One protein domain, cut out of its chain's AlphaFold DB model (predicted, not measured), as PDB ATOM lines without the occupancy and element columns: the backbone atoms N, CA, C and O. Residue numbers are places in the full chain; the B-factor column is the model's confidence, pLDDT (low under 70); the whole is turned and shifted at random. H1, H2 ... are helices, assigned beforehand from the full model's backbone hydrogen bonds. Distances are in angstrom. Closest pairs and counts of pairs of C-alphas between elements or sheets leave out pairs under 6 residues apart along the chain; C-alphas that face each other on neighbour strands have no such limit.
ATOM      1  N   ALA A 236      30.300  51.999 -19.158       79.62
ATOM      2  CA  ALA A 236      30.691  51.304 -20.389       79.62
ATOM      3  C   ALA A 236      31.686  50.170 -20.097       79.62
ATOM      4  O   ALA A 236      31.587  49.085 -20.669       79.62
ATOM      5  N   THR A 237      32.602  50.391 -19.151       78.94
ATOM      6  CA  THR A 237      33.511  49.349 -18.654       78.94
ATOM      7  C   THR A 237      32.751  48.205 -17.971       78.94
ATOM      8  O   THR A 237      33.009  47.040 -18.268       78.94
ATOM      9  N   ILE A 238      31.736  48.512 -17.156       77.75
ATOM     10  CA  ILE A 238      30.885  47.500 -16.502       77.75
ATOM     11  C   ILE A 238      29.987  46.776 -17.523       77.75
ATOM     12  O   ILE A 238      29.831  45.556 -17.462       77.75
ATOM     13  N   ALA A 239      29.438  47.492 -18.502       79.69
ATOM     14  CA  ALA A 239      28.633  46.935 -19.584       79.69
ATOM     15  C   ALA A 239      29.451  45.970 -20.457       79.69
ATOM     16  O   ALA A 239      28.920  44.958 -20.920       79.69
ATOM     17  N   ALA A 240      30.763  46.193 -20.606       83.38
ATOM     18  CA  ALA A 240      31.647  45.252 -21.289       83.38
ATOM     19  C   ALA A 240      31.634  43.857 -20.629       83.38
ATOM     20  O   ALA A 240      31.617  42.855 -21.348       83.38
ATOM     21  N   LEU A 241      31.509  43.760 -19.296       83.19
ATOM     22  CA  LEU A 241      31.353  42.471 -18.597       83.19
ATOM     23  C   LEU A 241      30.049  41.745 -18.967       83.19
ATOM     24  O   LEU A 241      30.011  40.517 -18.953       83.19
ATOM     25  N   ARG A 242      28.983  42.470 -19.336       75.25
ATOM     26  CA  ARG A 242      27.727  41.882 -19.844       75.25
ATOM     27  C   ARG A 242      27.846  41.394 -21.286       75.25
ATOM     28  O   ARG A 242      27.114  40.487 -21.682       75.25
ATOM     29  N   THR A 243      28.745  41.977 -22.081       76.62
ATOM     30  CA  THR A 243      28.972  41.545 -23.473       76.62
ATOM     31  C   THR A 243      29.749  40.233 -23.576       76.62
ATOM     32  O   THR A 243      29.659  39.555 -24.599       76.62
ATOM     33  N   GLU A 244      30.403  39.803 -22.493       77.19
ATOM     34  CA  GLU A 244      31.018  38.482 -22.318       77.19
ATOM     35  C   GLU A 244      29.968  37.349 -22.155       77.19
ATOM     36  O   GLU A 244      30.099  36.436 -21.335       77.19
ATOM     37  N   LYS A 245      28.891  37.387 -22.951       72.00
ATOM     38  CA  LYS A 245      27.810  36.395 -22.910       72.00
ATOM     39  C   LYS A 245      28.349  35.007 -23.268       72.00
ATOM     40  O   LYS A 245      28.939  34.815 -24.329       72.00
ATOM     41  N   GLY A 246      28.094  34.027 -22.397       81.88
ATOM     42  CA  GLY A 246      28.395  32.609 -22.634       81.88
ATOM     43  C   GLY A 246      29.646  32.063 -21.937       81.88
ATOM     44  O   GLY A 246      29.947  30.879 -22.097       81.88
ATOM     45  N   LEU A 247      30.362  32.870 -21.146       88.44
ATOM     46  CA  LEU A 247      31.436  32.356 -20.291       88.44
ATOM     47  C   LEU A 247      30.860  31.595 -19.083       88.44
ATOM     48  O   LEU A 247      29.926  32.079 -18.436       88.44
ATOM     49  N   PRO A 248      31.400  30.410 -18.735       92.00
ATOM     50  CA  PRO A 248      31.014  29.736 -17.504       92.00
ATOM     51  C   PRO A 248      31.419  30.595 -16.301       92.00
ATOM     52  O   PRO A 248      32.460  31.253 -16.320       92.00
ATOM     53  N   TYR A 249      30.638  30.545 -15.216       91.94
ATOM     54  CA  TYR A 249      30.885  31.352 -14.011       91.94
ATOM     55  C   TYR A 249      32.327  31.224 -13.476       91.94
ATOM     56  O   TYR A 249      32.906  32.193 -12.994       91.94
ATOM     57  N   THR A 250      32.945  30.048 -13.628       94.50
ATOM     58  CA  THR A 250      34.341  29.786 -13.236       94.50
ATOM     59  C   THR A 250      35.371  30.616 -14.002       94.50
ATOM     60  O   THR A 250      36.449  30.869 -13.473       94.50
ATOM     61  N   GLU A 251      35.064  31.020 -15.236       94.56
ATOM     62  CA  GLU A 251      35.911  31.890 -16.062       94.56
ATOM     63  C   GLU A 251      35.511  33.364 -15.933       94.56
ATOM     64  O   GLU A 251      36.379  34.236 -15.961       94.56
ATOM     65  N   PHE A 252      34.219  33.636 -15.732       93.81
ATOM     66  CA  PHE A 252      33.689  34.980 -15.510       93.81
ATOM     67  C   PHE A 252      34.159  35.587 -14.179       93.81
ATOM     68  O   PHE A 252      34.621  36.725 -14.151       93.81
ATOM     69  N   GLU A 253      34.087  34.836 -13.071       94.31
ATOM     70  CA  GLU A 253      34.399  35.334 -11.723       94.31
ATOM     71  C   GLU A 253      35.778  36.022 -11.625       94.31
ATOM     72  O   GLU A 253      35.819  37.180 -11.201       94.31
ATOM     73  N   PRO A 254      36.906  35.396 -12.021       95.50
ATOM     74  CA  PRO A 254      38.215  36.039 -11.902       95.50
ATOM     75  C   PRO A 254      38.375  37.259 -12.820       95.50
ATOM     76  O   PRO A 254      39.109  38.180 -12.469       95.50
ATOM     77  N   ARG A 255      37.695  37.296 -13.975       93.88
ATOM     78  CA  ARG A 255      37.712  38.459 -14.878       93.88
ATOM     79  C   ARG A 255      36.928  39.623 -14.300       93.88
ATOM     80  O   ARG A 255      37.437  40.738 -14.281       93.88
ATOM     81  N   CYS A 256      35.733  39.345 -13.787       93.81
ATOM     82  CA  CYS A 256      34.903  40.334 -13.124       93.81
ATOM     83  C   CYS A 256      35.633  40.928 -11.915       93.81
ATOM     84  O   CYS A 256      35.757  42.142 -11.841       93.81
ATOM     85  N   ILE A 257      36.207  40.111 -11.023       94.19
ATOM     86  CA  ILE A 257      36.946  40.624  -9.854       94.19
ATOM     87  C   ILE A 257      38.096  41.532 -10.293       94.19
ATOM     88  O   ILE A 257      38.182  42.661  -9.818       94.19
ATOM     89  N   LYS A 258      38.919  41.079 -11.245       94.50
ATOM     90  CA  LYS A 258      40.033  41.877 -11.767       94.50
ATOM     91  C   LYS A 258      39.554  43.214 -12.346       94.50
ATOM     92  O   LYS A 258      40.147  44.250 -12.074       94.50
ATOM     93  N   HIS A 259      38.469  43.196 -13.116       91.75
ATOM     94  CA  HIS A 259      37.883  44.406 -13.679       91.75
ATOM     95  C   HIS A 259      37.372  45.359 -12.591       91.75
ATOM     96  O   HIS A 259      37.639  46.555 -12.632       91.75
ATOM     97  N   MET A 260      36.674  44.833 -11.583       92.81
ATOM     98  CA  MET A 260      36.161  45.635 -10.473       92.81
ATOM     99  C   MET A 260      37.287  46.235  -9.623       92.81
ATOM    100  O   MET A 260      37.146  47.357  -9.145       92.81
ATOM    101  N   GLU A 261      38.410  45.533  -9.465       92.56
ATOM    102  CA  GLU A 261      39.616  46.057  -8.814       92.56
ATOM    103  C   GLU A 261      40.245  47.201  -9.620       92.56
ATOM    104  O   GLU A 261      40.579  48.233  -9.040       92.56
ATOM    105  N   GLU A 262      40.345  47.070 -10.946       91.94
ATOM    106  CA  GLU A 262      40.828  48.135 -11.838       91.94
ATOM    107  C   GLU A 262      39.918  49.376 -11.771       91.94
ATOM    108  O   GLU A 262      40.400  50.497 -11.575       91.94
ATOM    109  N   VAL A 263      38.595  49.179 -11.839       90.19
ATOM    110  CA  VAL A 263      37.600  50.254 -11.697       90.19
ATOM    111  C   VAL A 263      37.700  50.903 -10.315       90.19
ATOM    112  O   VAL A 263      37.783  52.125 -10.215       90.19
ATOM    113  N   SER A 264      37.758  50.108  -9.245       91.06
ATOM    114  CA  SER A 264      37.881  50.604  -7.870       91.06
ATOM    115  C   SER A 264      39.171  51.395  -7.657       91.06
ATOM    116  O   SER A 264      39.127  52.457  -7.040       91.06
ATOM    117  N   SER A 265      40.298  50.923  -8.202       90.62
ATOM    118  CA  SER A 265      41.585  51.619  -8.130       90.62
ATOM    119  C   SER A 265      41.525  52.963  -8.853       90.62
ATOM    120  O   SER A 265      41.896  53.977  -8.272       90.62
ATOM    121  N   SER A 266      40.988  52.998 -10.079       88.75
ATOM    122  CA  SER A 266      40.851  54.250 -10.839       88.75
ATOM    123  C   SER A 266      39.927  55.263 -10.156       88.75
ATOM    124  O   SER A 266      40.186  56.465 -10.179       88.75
ATOM    125  N   LEU A 267      38.871  54.779  -9.498       89.00
ATOM    126  CA  LEU A 267      37.962  55.609  -8.720       89.00
ATOM    127  C   LEU A 267      38.577  56.084  -7.409       89.00
ATOM    128  O   LEU A 267      38.285  57.196  -6.999       89.00
ATOM    129  N   ALA A 268      39.384  55.265  -6.734       84.69
ATOM    130  CA  ALA A 268      40.010  55.634  -5.467       84.69
ATOM    131  C   ALA A 268      41.025  56.773  -5.627       84.69
ATOM    132  O   ALA A 268      41.125  57.610  -4.735       84.69
ATOM    133  N   ASP A 269      41.713  56.828  -6.770       83.69
ATOM    134  CA  ASP A 269      42.653  57.906  -7.085       83.69
ATOM    135  C   ASP A 269      41.941  59.239  -7.378       83.69
ATOM    136  O   ASP A 269      42.492  60.307  -7.121       83.69
ATOM    137  N   ALA A 270      40.715  59.184  -7.913       87.19
ATOM    138  CA  ALA A 270      39.973  60.362  -8.363       87.19
ATOM    139  C   ALA A 270      38.877  60.834  -7.388       87.19
ATOM    140  O   ALA A 270      38.541  62.017  -7.376       87.19
ATOM    141  N   TYR A 271      38.306  59.932  -6.584       91.31
ATOM    142  CA  TYR A 271      37.094  60.179  -5.802       91.31
ATOM    143  C   TYR A 271      37.100  59.459  -4.444       91.31
ATOM    144  O   TYR A 271      37.396  58.267  -4.321       91.31
ATOM    145  N   GLY A 272      36.645  60.161  -3.403       87.94
ATOM    146  CA  GLY A 272      36.353  59.555  -2.102       87.94
ATOM    147  C   GLY A 272      35.132  58.622  -2.150       87.94
ATOM    148  O   GLY A 272      34.254  58.754  -3.001       87.94
ATOM    149  N   ASP A 273      35.006  57.696  -1.194       82.88
ATOM    150  CA  ASP A 273      33.907  56.705  -1.144       82.88
ATOM    151  C   ASP A 273      32.493  57.305  -1.200       82.88
ATOM    152  O   ASP A 273      31.544  56.667  -1.663       82.88
ATOM    153  N   VAL A 274      32.328  58.518  -0.672       84.56
ATOM    154  CA  VAL A 274      31.051  59.244  -0.709       84.56
ATOM    155  C   VAL A 274      30.758  59.740  -2.126       84.56
ATOM    156  O   VAL A 274      29.631  59.592  -2.597       84.56
ATOM    157  N   GLN A 275      31.778  60.248  -2.817       89.88
ATOM    158  CA  GLN A 275      31.682  60.757  -4.184       89.88
ATOM    159  C   GLN A 275      31.434  59.627  -5.187       89.88
ATOM    160  O   GLN A 275      30.595  59.784  -6.064       89.88
ATOM    161  N   VAL A 276      32.056  58.455  -5.003       89.31
ATOM    162  CA  VAL A 276      31.833  57.285  -5.874       89.31
ATOM    163  C   VAL A 276      30.358  56.883  -5.924       89.31
ATOM    164  O   VAL A 276      29.809  56.673  -7.001       89.31
ATOM    165  N   LYS A 277      29.679  56.814  -4.771       90.25
ATOM    166  CA  LYS A 277      28.239  56.510  -4.746       90.25
ATOM    167  C   LYS A 277      27.426  57.587  -5.462       90.25
ATOM    168  O   LYS A 277      26.468  57.250  -6.154       90.25
ATOM    169  N   HIS A 278      27.772  58.857  -5.263       93.06
ATOM    170  CA  HIS A 278      27.068  59.965  -5.901       93.06
ATOM    171  C   HIS A 278      27.213  59.909  -7.426       93.06
ATOM    172  O   HIS A 278      26.202  59.945  -8.119       93.06
ATOM    173  N   LEU A 279      28.434  59.688  -7.920       93.25
ATOM    174  CA  LEU A 279      28.737  59.519  -9.341       93.25
ATOM    175  C   LEU A 279      27.939  58.357  -9.952       93.25
ATOM    176  O   LEU A 279      27.244  58.535 -10.945       93.25
ATOM    177  N   LEU A 280      27.958  57.185  -9.308       91.56
ATOM    178  CA  LEU A 280      27.185  56.024  -9.763       91.56
ATOM    179  C   LEU A 280      25.672  56.299  -9.761       91.56
ATOM    180  O   LEU A 280      24.970  55.907 -10.684       91.56
ATOM    181  N   THR A 281      25.166  57.004  -8.745       93.75
ATOM    182  CA  THR A 281      23.747  57.392  -8.654       93.75
ATOM    183  C   THR A 281      23.355  58.360  -9.770       93.75
ATOM    184  O   THR A 281      22.246  58.267 -10.294       93.75
ATOM    185  N   GLN A 282      24.243  59.292 -10.120       94.94
ATOM    186  CA  GLN A 282      24.017  60.273 -11.175       94.94
ATOM    187  C   GLN A 282      23.936  59.600 -12.545       94.94
ATOM    188  O   GLN A 282      22.989  59.852 -13.277       94.94
ATOM    189  N   GLU A 283      24.847  58.684 -12.858       92.12
ATOM    190  CA  GLU A 283      24.807  57.895 -14.098       92.12
ATOM    191  C   GLU A 283      23.516  57.066 -14.219       92.12
ATOM    192  O   GLU A 283      22.869  57.076 -15.264       92.12
ATOM    193  N   CYS A 284      23.059  56.438 -13.125       94.19
ATOM    194  CA  CYS A 284      21.767  55.740 -13.114       94.19
ATOM    195  C   CYS A 284      20.580  56.677 -13.396       94.19
ATOM    196  O   CYS A 284      19.595  56.270 -14.009       94.19
ATOM    197  N   ARG A 285      20.637  57.932 -12.929       92.94
ATOM    198  CA  ARG A 285      19.613  58.944 -13.240       92.94
ATOM    199  C   ARG A 285      19.703  59.403 -14.691       92.94
ATOM    200  O   ARG A 285      18.669  59.547 -15.333       92.94
ATOM    201  N   LEU A 286      20.915  59.569 -15.217       94.44
ATOM    202  CA  LEU A 286      21.138  59.958 -16.605       94.44
ATOM    203  C   LEU A 286      20.605  58.912 -17.588       94.44
ATOM    204  O   LEU A 286      20.037  59.291 -18.604       94.44
ATOM    205  N   GLU A 287      20.706  57.618 -17.292       92.56
ATOM    206  CA  GLU A 287      20.041  56.588 -18.100       92.56
ATOM    207  C   GLU A 287      18.513  56.663 -18.008       92.56
ATOM    208  O   GLU A 287      17.828  56.481 -19.012       92.56
ATOM    209  N   ALA A 288      17.964  56.979 -16.830       92.44
ATOM    210  CA  ALA A 288      16.524  57.163 -16.662       92.44
ATOM    211  C   ALA A 288      15.987  58.313 -17.531       92.44
ATOM    212  O   ALA A 288      14.909  58.210 -18.118       92.44
ATOM    213  N   GLU A 289      16.743  59.408 -17.597       94.06
ATOM    214  CA  GLU A 289      16.397  60.609 -18.361       94.06
ATOM    215  C   GLU A 289      16.716  60.452 -19.855       94.06
ATOM    216  O   GLU A 289      15.950  60.901 -20.714       94.06
ATOM    217  N   PHE A 290      17.810  59.759 -20.180       94.19
ATOM    218  CA  PHE A 290      18.358  59.653 -21.530       94.19
ATOM    219  C   PHE A 290      18.715  58.206 -21.935       94.19
ATOM    220  O   PHE A 290      19.847  57.938 -22.355       94.19
ATOM    221  N   PRO A 291      17.742  57.271 -21.958       90.88
ATOM    222  CA  PRO A 291      17.991  55.834 -22.167       90.88
ATOM    223  C   PRO A 291      18.518  55.474 -23.565       90.88
ATOM    224  O   PRO A 291      18.826  54.324 -23.854       90.88
ATOM    225  N   ARG A 292      18.557  56.437 -24.494       86.12
ATOM    226  CA  ARG A 292      19.093  56.240 -25.852       86.12
ATOM    227  C   ARG A 292      20.561  56.626 -25.987       86.12
ATOM    228  O   ARG A 292      21.190  56.211 -26.956       86.12
ATOM    229  N   THR A 293      21.066  57.474 -25.097       89.69
ATOM    230  CA  THR A 293      22.428  58.024 -25.174       89.69
ATOM    231  C   THR A 293      23.312  57.525 -24.047       89.69
ATOM    232  O   THR A 293      24.519  57.427 -24.240       89.69
ATOM    233  N   VAL A 294      22.721  57.204 -22.896       88.00
ATOM    234  CA  VAL A 294      23.413  56.636 -21.743       88.00
ATOM    235  C   VAL A 294      22.892  55.222 -21.548       88.00
ATOM    236  O   VAL A 294      21.698  55.028 -21.348       88.00
ATOM    237  N   ASP A 295      23.793  54.253 -21.656       86.75
ATOM    238  CA  ASP A 295      23.533  52.842 -21.378       86.75
ATOM    239  C   ASP A 295      24.394  52.468 -20.172       86.75
ATOM    240  O   ASP A 295      25.627  52.411 -20.270       86.75
ATOM    241  N   THR A 296      23.762  52.273 -19.015       84.44
ATOM    242  CA  THR A 296      24.474  51.795 -17.822       84.44
ATOM    243  C   THR A 296      24.665  50.277 -17.862       84.44
ATOM    244  O   THR A 296      25.346  49.683 -17.020       84.44
ATOM    245  N   GLY A 297      24.059  49.630 -18.856       82.81
ATOM    246  CA  GLY A 297      23.944  48.201 -19.021       82.81
ATOM    247  C   GLY A 297      22.802  47.590 -18.218       82.81
ATOM    248  O   GLY A 297      22.635  46.377 -18.334       82.81
ATOM    249  N   PHE A 298      22.085  48.338 -17.369       84.12
ATOM    250  CA  PHE A 298      20.999  47.831 -16.518       84.12
ATOM    251  C   PHE A 298      19.627  48.060 -17.163       84.12
ATOM    252  O   PHE A 298      19.338  49.139 -17.657       84.12
ATOM    253  N   ASP A 299      18.746  47.057 -17.101       84.62
ATOM    254  CA  ASP A 299      17.402  47.166 -17.687       84.62
ATOM    255  C   ASP A 299      16.441  48.024 -16.830       84.62
ATOM    256  O   ASP A 299      15.421  48.506 -17.326       84.62
ATOM    257  N   ASP A 300      16.747  48.225 -15.539       88.19
ATOM    258  CA  ASP A 300      15.962  49.040 -14.603       88.19
ATOM    259  C   ASP A 300      16.876  49.942 -13.750       88.19
ATOM    260  O   ASP A 300      17.847  49.499 -13.125       88.19
ATOM    261  N   VAL A 301      16.510  51.221 -13.647       91.06
ATOM    262  CA  VAL A 301      17.186  52.247 -12.833       91.06
ATOM    263  C   VAL A 301      17.331  51.815 -11.368       91.06
ATOM    264  O   VAL A 301      18.331  52.115 -10.720       91.06
ATOM    265  N   LYS A 302      16.360  51.079 -10.816       93.00
ATOM    266  CA  LYS A 302      16.417  50.535  -9.450       93.00
ATOM    267  C   LYS A 302      17.535  49.513  -9.292       93.00
ATOM    268  O   LYS A 302      18.140  49.455  -8.222       93.00
ATOM    269  N   GLU A 303      17.810  48.717 -10.320       88.69
ATOM    270  CA  GLU A 303      18.922  47.768 -10.308       88.69
ATOM    271  C   GLU A 303      20.258  48.495 -10.397       88.69
ATOM    272  O   GLU A 303      21.163  48.170  -9.629       88.69
ATOM    273  N   CYS A 304      20.347  49.536 -11.230       90.81
ATOM    274  CA  CYS A 304      21.518  50.410 -11.295       90.81
ATOM    275  C   CYS A 304      21.796  51.090  -9.938       90.81
ATOM    276  O   CYS A 304      22.914  51.047  -9.419       90.81
ATOM    277  N   LEU A 305      20.771  51.651  -9.287       92.69
ATOM    278  CA  LEU A 305      20.914  52.279  -7.967       92.69
ATOM    279  C   LEU A 305      21.310  51.270  -6.883       92.69
ATOM    280  O   LEU A 305      22.150  51.562  -6.029       92.69
ATOM    281  N   LYS A 306      20.747  50.060  -6.929       91.94
ATOM    282  CA  LYS A 306      21.136  48.975  -6.026       91.94
ATOM    283  C   LYS A 306      22.587  48.553  -6.265       91.94
ATOM    284  O   LYS A 306      23.315  48.331  -5.299       91.94
ATOM    285  N   PHE A 307      23.023  48.493  -7.522       88.56
ATOM    286  CA  PHE A 307      24.418  48.259  -7.884       88.56
ATOM    287  C   PHE A 307      25.330  49.338  -7.287       88.56
ATOM    288  O   PHE A 307      26.351  48.993  -6.699       88.56
ATOM    289  N   ALA A 308      24.950  50.618  -7.352       90.94
ATOM    290  CA  ALA A 308      25.743  51.708  -6.784       90.94
ATOM    291  C   ALA A 308      25.977  51.542  -5.268       90.94
ATOM    292  O   ALA A 308      27.085  51.768  -4.766       90.94
ATOM    293  N   ASP A 309      24.953  51.097  -4.535       91.12
ATOM    294  CA  ASP A 309      25.047  50.801  -3.102       91.12
ATOM    295  C   ASP A 309      25.888  49.551  -2.801       91.12
ATOM    296  O   ASP A 309      26.706  49.548  -1.868       91.12
ATOM    297  N   GLU A 310      25.723  48.492  -3.596       89.06
ATOM    298  CA  GLU A 310      26.504  47.262  -3.460       89.06
ATOM    299  C   GLU A 310      27.981  47.490  -3.798       89.06
ATOM    300  O   GLU A 310      28.836  47.002  -3.065       89.06
ATOM    301  N   PHE A 311      28.298  48.291  -4.819       89.38
ATOM    302  CA  PHE A 311      29.668  48.657  -5.191       89.38
ATOM    303  C   PHE A 311      30.382  49.397  -4.058       89.38
ATOM    304  O   PHE A 311      31.512  49.065  -3.698       89.38
ATOM    305  N   LYS A 312      29.707  50.373  -3.439       89.00
ATOM    306  CA  LYS A 312      30.254  51.110  -2.292       89.00
ATOM    307  C   LYS A 312      30.529  50.185  -1.109       89.00
ATOM    308  O   LYS A 312      31.575  50.285  -0.469       89.00
ATOM    309  N   THR A 313      29.573  49.309  -0.799       88.31
ATOM    310  CA  THR A 313      29.728  48.317   0.274       88.31
ATOM    311  C   THR A 313      30.884  47.382  -0.051       88.31
ATOM    312  O   THR A 313      31.699  47.079   0.816       88.31
ATOM    313  N   ALA A 314      31.000  47.005  -1.324       87.81
ATOM    314  CA  ALA A 314      32.031  46.112  -1.777       87.81
ATOM    315  C   ALA A 314      33.436  46.712  -1.613       87.81
ATOM    316  O   ALA A 314      34.311  46.103  -1.002       87.81
ATOM    317  N   LYS A 315      33.626  47.962  -2.034       86.12
ATOM    318  CA  LYS A 315      34.899  48.676  -1.890       86.12
ATOM    319  C   LYS A 315      35.410  48.743  -0.441       86.12
ATOM    320  O   LYS A 315      36.615  48.733  -0.225       86.12
ATOM    321  N   ARG A 316      34.517  48.806   0.555       84.81
ATOM    322  CA  ARG A 316      34.893  48.857   1.985       84.81
ATOM    323  C   ARG A 316      35.316  47.512   2.561       84.81
ATOM    324  O   ARG A 316      36.037  47.465   3.554       84.81
ATOM    325  N   GLU A 317      34.814  46.428   1.990       84.75
ATOM    326  CA  GLU A 317      35.051  45.073   2.459       84.75
ATOM    327  C   GLU A 317      35.845  44.329   1.381       84.75
ATOM    328  O   GLU A 317      35.243  43.760   0.480       84.75
ATOM    329  N   ASP A 318      37.179  44.276   1.466       67.62
ATOM    330  CA  ASP A 318      38.100  43.693   0.455       67.62
ATOM    331  C   ASP A 318      37.765  42.260  -0.055       67.62
ATOM    332  O   ASP A 318      38.412  41.736  -0.957       67.62
ATOM    333  N   LYS A 319      36.759  41.571   0.504       67.56
ATOM    334  CA  LYS A 319      36.301  40.215   0.120       67.56
ATOM    335  C   LYS A 319      34.965  40.181  -0.633       67.56
ATOM    336  O   LYS A 319      34.438  39.106  -0.929       67.56
ATOM    337  N   SER A 320      34.389  41.333  -0.915       80.06
ATOM    338  CA  SER A 320      33.010  41.507  -1.380       80.06
ATOM    339  C   SER A 320      32.830  41.431  -2.902       80.06
ATOM    340  O   SER A 320      31.756  41.024  -3.351       80.06
ATOM    341  N   PHE A 321      33.862  41.741  -3.702       92.75
ATOM    342  CA  PHE A 321      33.745  41.746  -5.166       92.75
ATOM    343  C   PHE A 321      33.360  40.371  -5.714       92.75
ATOM    344  O   PHE A 321      32.623  40.273  -6.686       92.75
ATOM    345  N   LYS A 322      33.743  39.293  -5.026       93.19
ATOM    346  CA  LYS A 322      33.299  37.935  -5.351       93.19
ATOM    347  C   LYS A 322      31.783  37.752  -5.218       93.19
ATOM    348  O   LYS A 322      31.158  37.145  -6.084       93.19
ATOM    349  N   GLN A 323      31.178  38.263  -4.142       90.88
ATOM    350  CA  GLN A 323      29.723  38.195  -3.959       90.88
ATOM    351  C   GLN A 323      29.003  39.100  -4.955       90.88
ATOM    352  O   GLN A 323      27.980  38.701  -5.509       90.88
ATOM    353  N   PHE A 324      29.571  40.280  -5.196       89.94
ATOM    354  CA  PHE A 324      29.104  41.224  -6.196       89.94
ATOM    355  C   PHE A 324      29.071  40.579  -7.597       89.94
ATOM    356  O   PHE A 324      28.009  40.473  -8.204       89.94
ATOM    357  N   CYS A 325      30.199  40.031  -8.062       91.81
ATOM    358  CA  CYS A 325      30.317  39.363  -9.359       91.81
ATOM    359  C   CYS A 325      29.373  38.164  -9.486       91.81
ATOM    360  O   CYS A 325      28.803  37.939 -10.551       91.81
ATOM    361  N   LYS A 326      29.154  37.414  -8.400       91.69
ATOM    362  CA  LYS A 326      28.167  36.331  -8.378       91.69
ATOM    363  C   LYS A 326      26.748  36.836  -8.636       91.69
ATOM    364  O   LYS A 326      26.072  36.299  -9.506       91.69
ATOM    365  N   ARG A 327      26.313  37.872  -7.913       86.38
ATOM    366  CA  ARG A 327      24.979  38.469  -8.099       86.38
ATOM    367  C   ARG A 327      24.824  39.074  -9.487       86.38
ATOM    368  O   ARG A 327      23.788  38.886 -10.109       86.38
ATOM    369  N   PHE A 328      25.859  39.751  -9.979       85.75
ATOM    370  CA  PHE A 328      25.873  40.328 -11.319       85.75
ATOM    371  C   PHE A 328      25.726  39.250 -12.402       85.75
ATOM    372  O   PHE A 328      24.917  39.399 -13.316       85.75
ATOM    373  N   PHE A 329      26.446  38.130 -12.271       87.75
ATOM    374  CA  PHE A 329      26.320  36.990 -13.181       87.75
ATOM    375  C   PHE A 329      24.918  36.366 -13.140       87.75
ATOM    376  O   PHE A 329      24.349  36.068 -14.184       87.75
ATOM    377  N   GLU A 330      24.350  36.194 -11.941       86.56
ATOM    378  CA  GLU A 330      23.001  35.642 -11.746       86.56
ATOM    379  C   GLU A 330      21.896  36.564 -12.289       86.56
ATOM    380  O   GLU A 330      20.909  36.063 -12.816       86.56
ATOM    381  N   ALA A 331      22.066  37.887 -12.193       81.25
ATOM    382  CA  ALA A 331      21.100  38.888 -12.657       81.25
ATOM    383  C   ALA A 331      21.166  39.170 -14.168       81.25
ATOM    384  O   ALA A 331      20.275  39.805 -14.713       81.25
ATOM    385  N   SER A 332      22.211  38.719 -14.864       77.50
ATOM    386  CA  SER A 332      22.396  39.001 -16.295       77.50
ATOM    387  C   SER A 332      21.487  38.174 -17.225       77.50
ATOM    388  O   SER A 332      21.735  38.159 -18.431       77.50
ATOM    389  N   ASP A 333      20.479  37.470 -16.682       63.72
ATOM    390  CA  ASP A 333      19.468  36.661 -17.392       63.72
ATOM    391  C   ASP A 333      20.036  35.863 -18.585       63.72
ATOM    392  O   ASP A 333      19.459  35.763 -19.671       63.72
ATOM    393  N   LEU A 334      21.213  35.261 -18.386       59.47
ATOM    394  CA  LEU A 334      21.772  34.322 -19.350       59.47
ATOM    395  C   LEU A 334      20.955  33.023 -19.269       59.47
ATOM    396  O   LEU A 334      20.748  32.503 -18.167       59.47
ATOM    397  N   PRO A 335      20.460  32.492 -20.400       53.59
ATOM    398  CA  PRO A 335      19.517  31.387 -20.381       53.59
ATOM    399  C   PRO A 335      20.100  30.158 -19.658       53.59
ATOM    400  O   PRO A 335      21.295  29.859 -19.699       53.59
TER     401      PRO A 335
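This is residues 236 to 335 of the 676 residues of the protein "Kidins220 protein" of Symbiodinium necroappetens (UniProt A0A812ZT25). Three helices, H3, H4 and H5, run up and down in a row; long H2 crosses them near one end, and short H1 folds back beside H2. The printed part has 100 residues with five named helices, H1 to H5, and no named strand: all helix. It is compact, radius of gyration of the C-alphas 13.2 A, spanning 32 by 32 by 18 A.

H2, residues 249 to 270, touches H5, residues 321 to 331, at a steep tilt of 60 degrees; the closest C-alphas, Ile 257 and Phe 321, are 5.8 A apart. H4, residues 301 to 316, forms hairpins with H5, closest C-alphas Ala 314 and Phe 321 at 5.8 A, and with H3, residues 273 to 289, closest C-alphas Leu 280 and Ala 308 at 5.4 A. H1, residues 236 to 243, is close to but not clearly touching H2; C-alphas 241 and 256 are closest, 6.9 A. Every O i to N i+4 pair is within hydrogen-bond range in H4 and H5, 2 of 4 in H1, 15 of 18 in H2, 12 of 13 in H3.

H2 measures 30.9 A from C-alpha 249 at (30.885, 31.352, -14.011), H3 24.9 A. H5 ends with C-alpha 331 at (21.100, 38.888, -12.657).

The printed part has no cut. The link H3 to H4 is long. Residues 318 to 319 and 333 to 335 have pLDDT under 70.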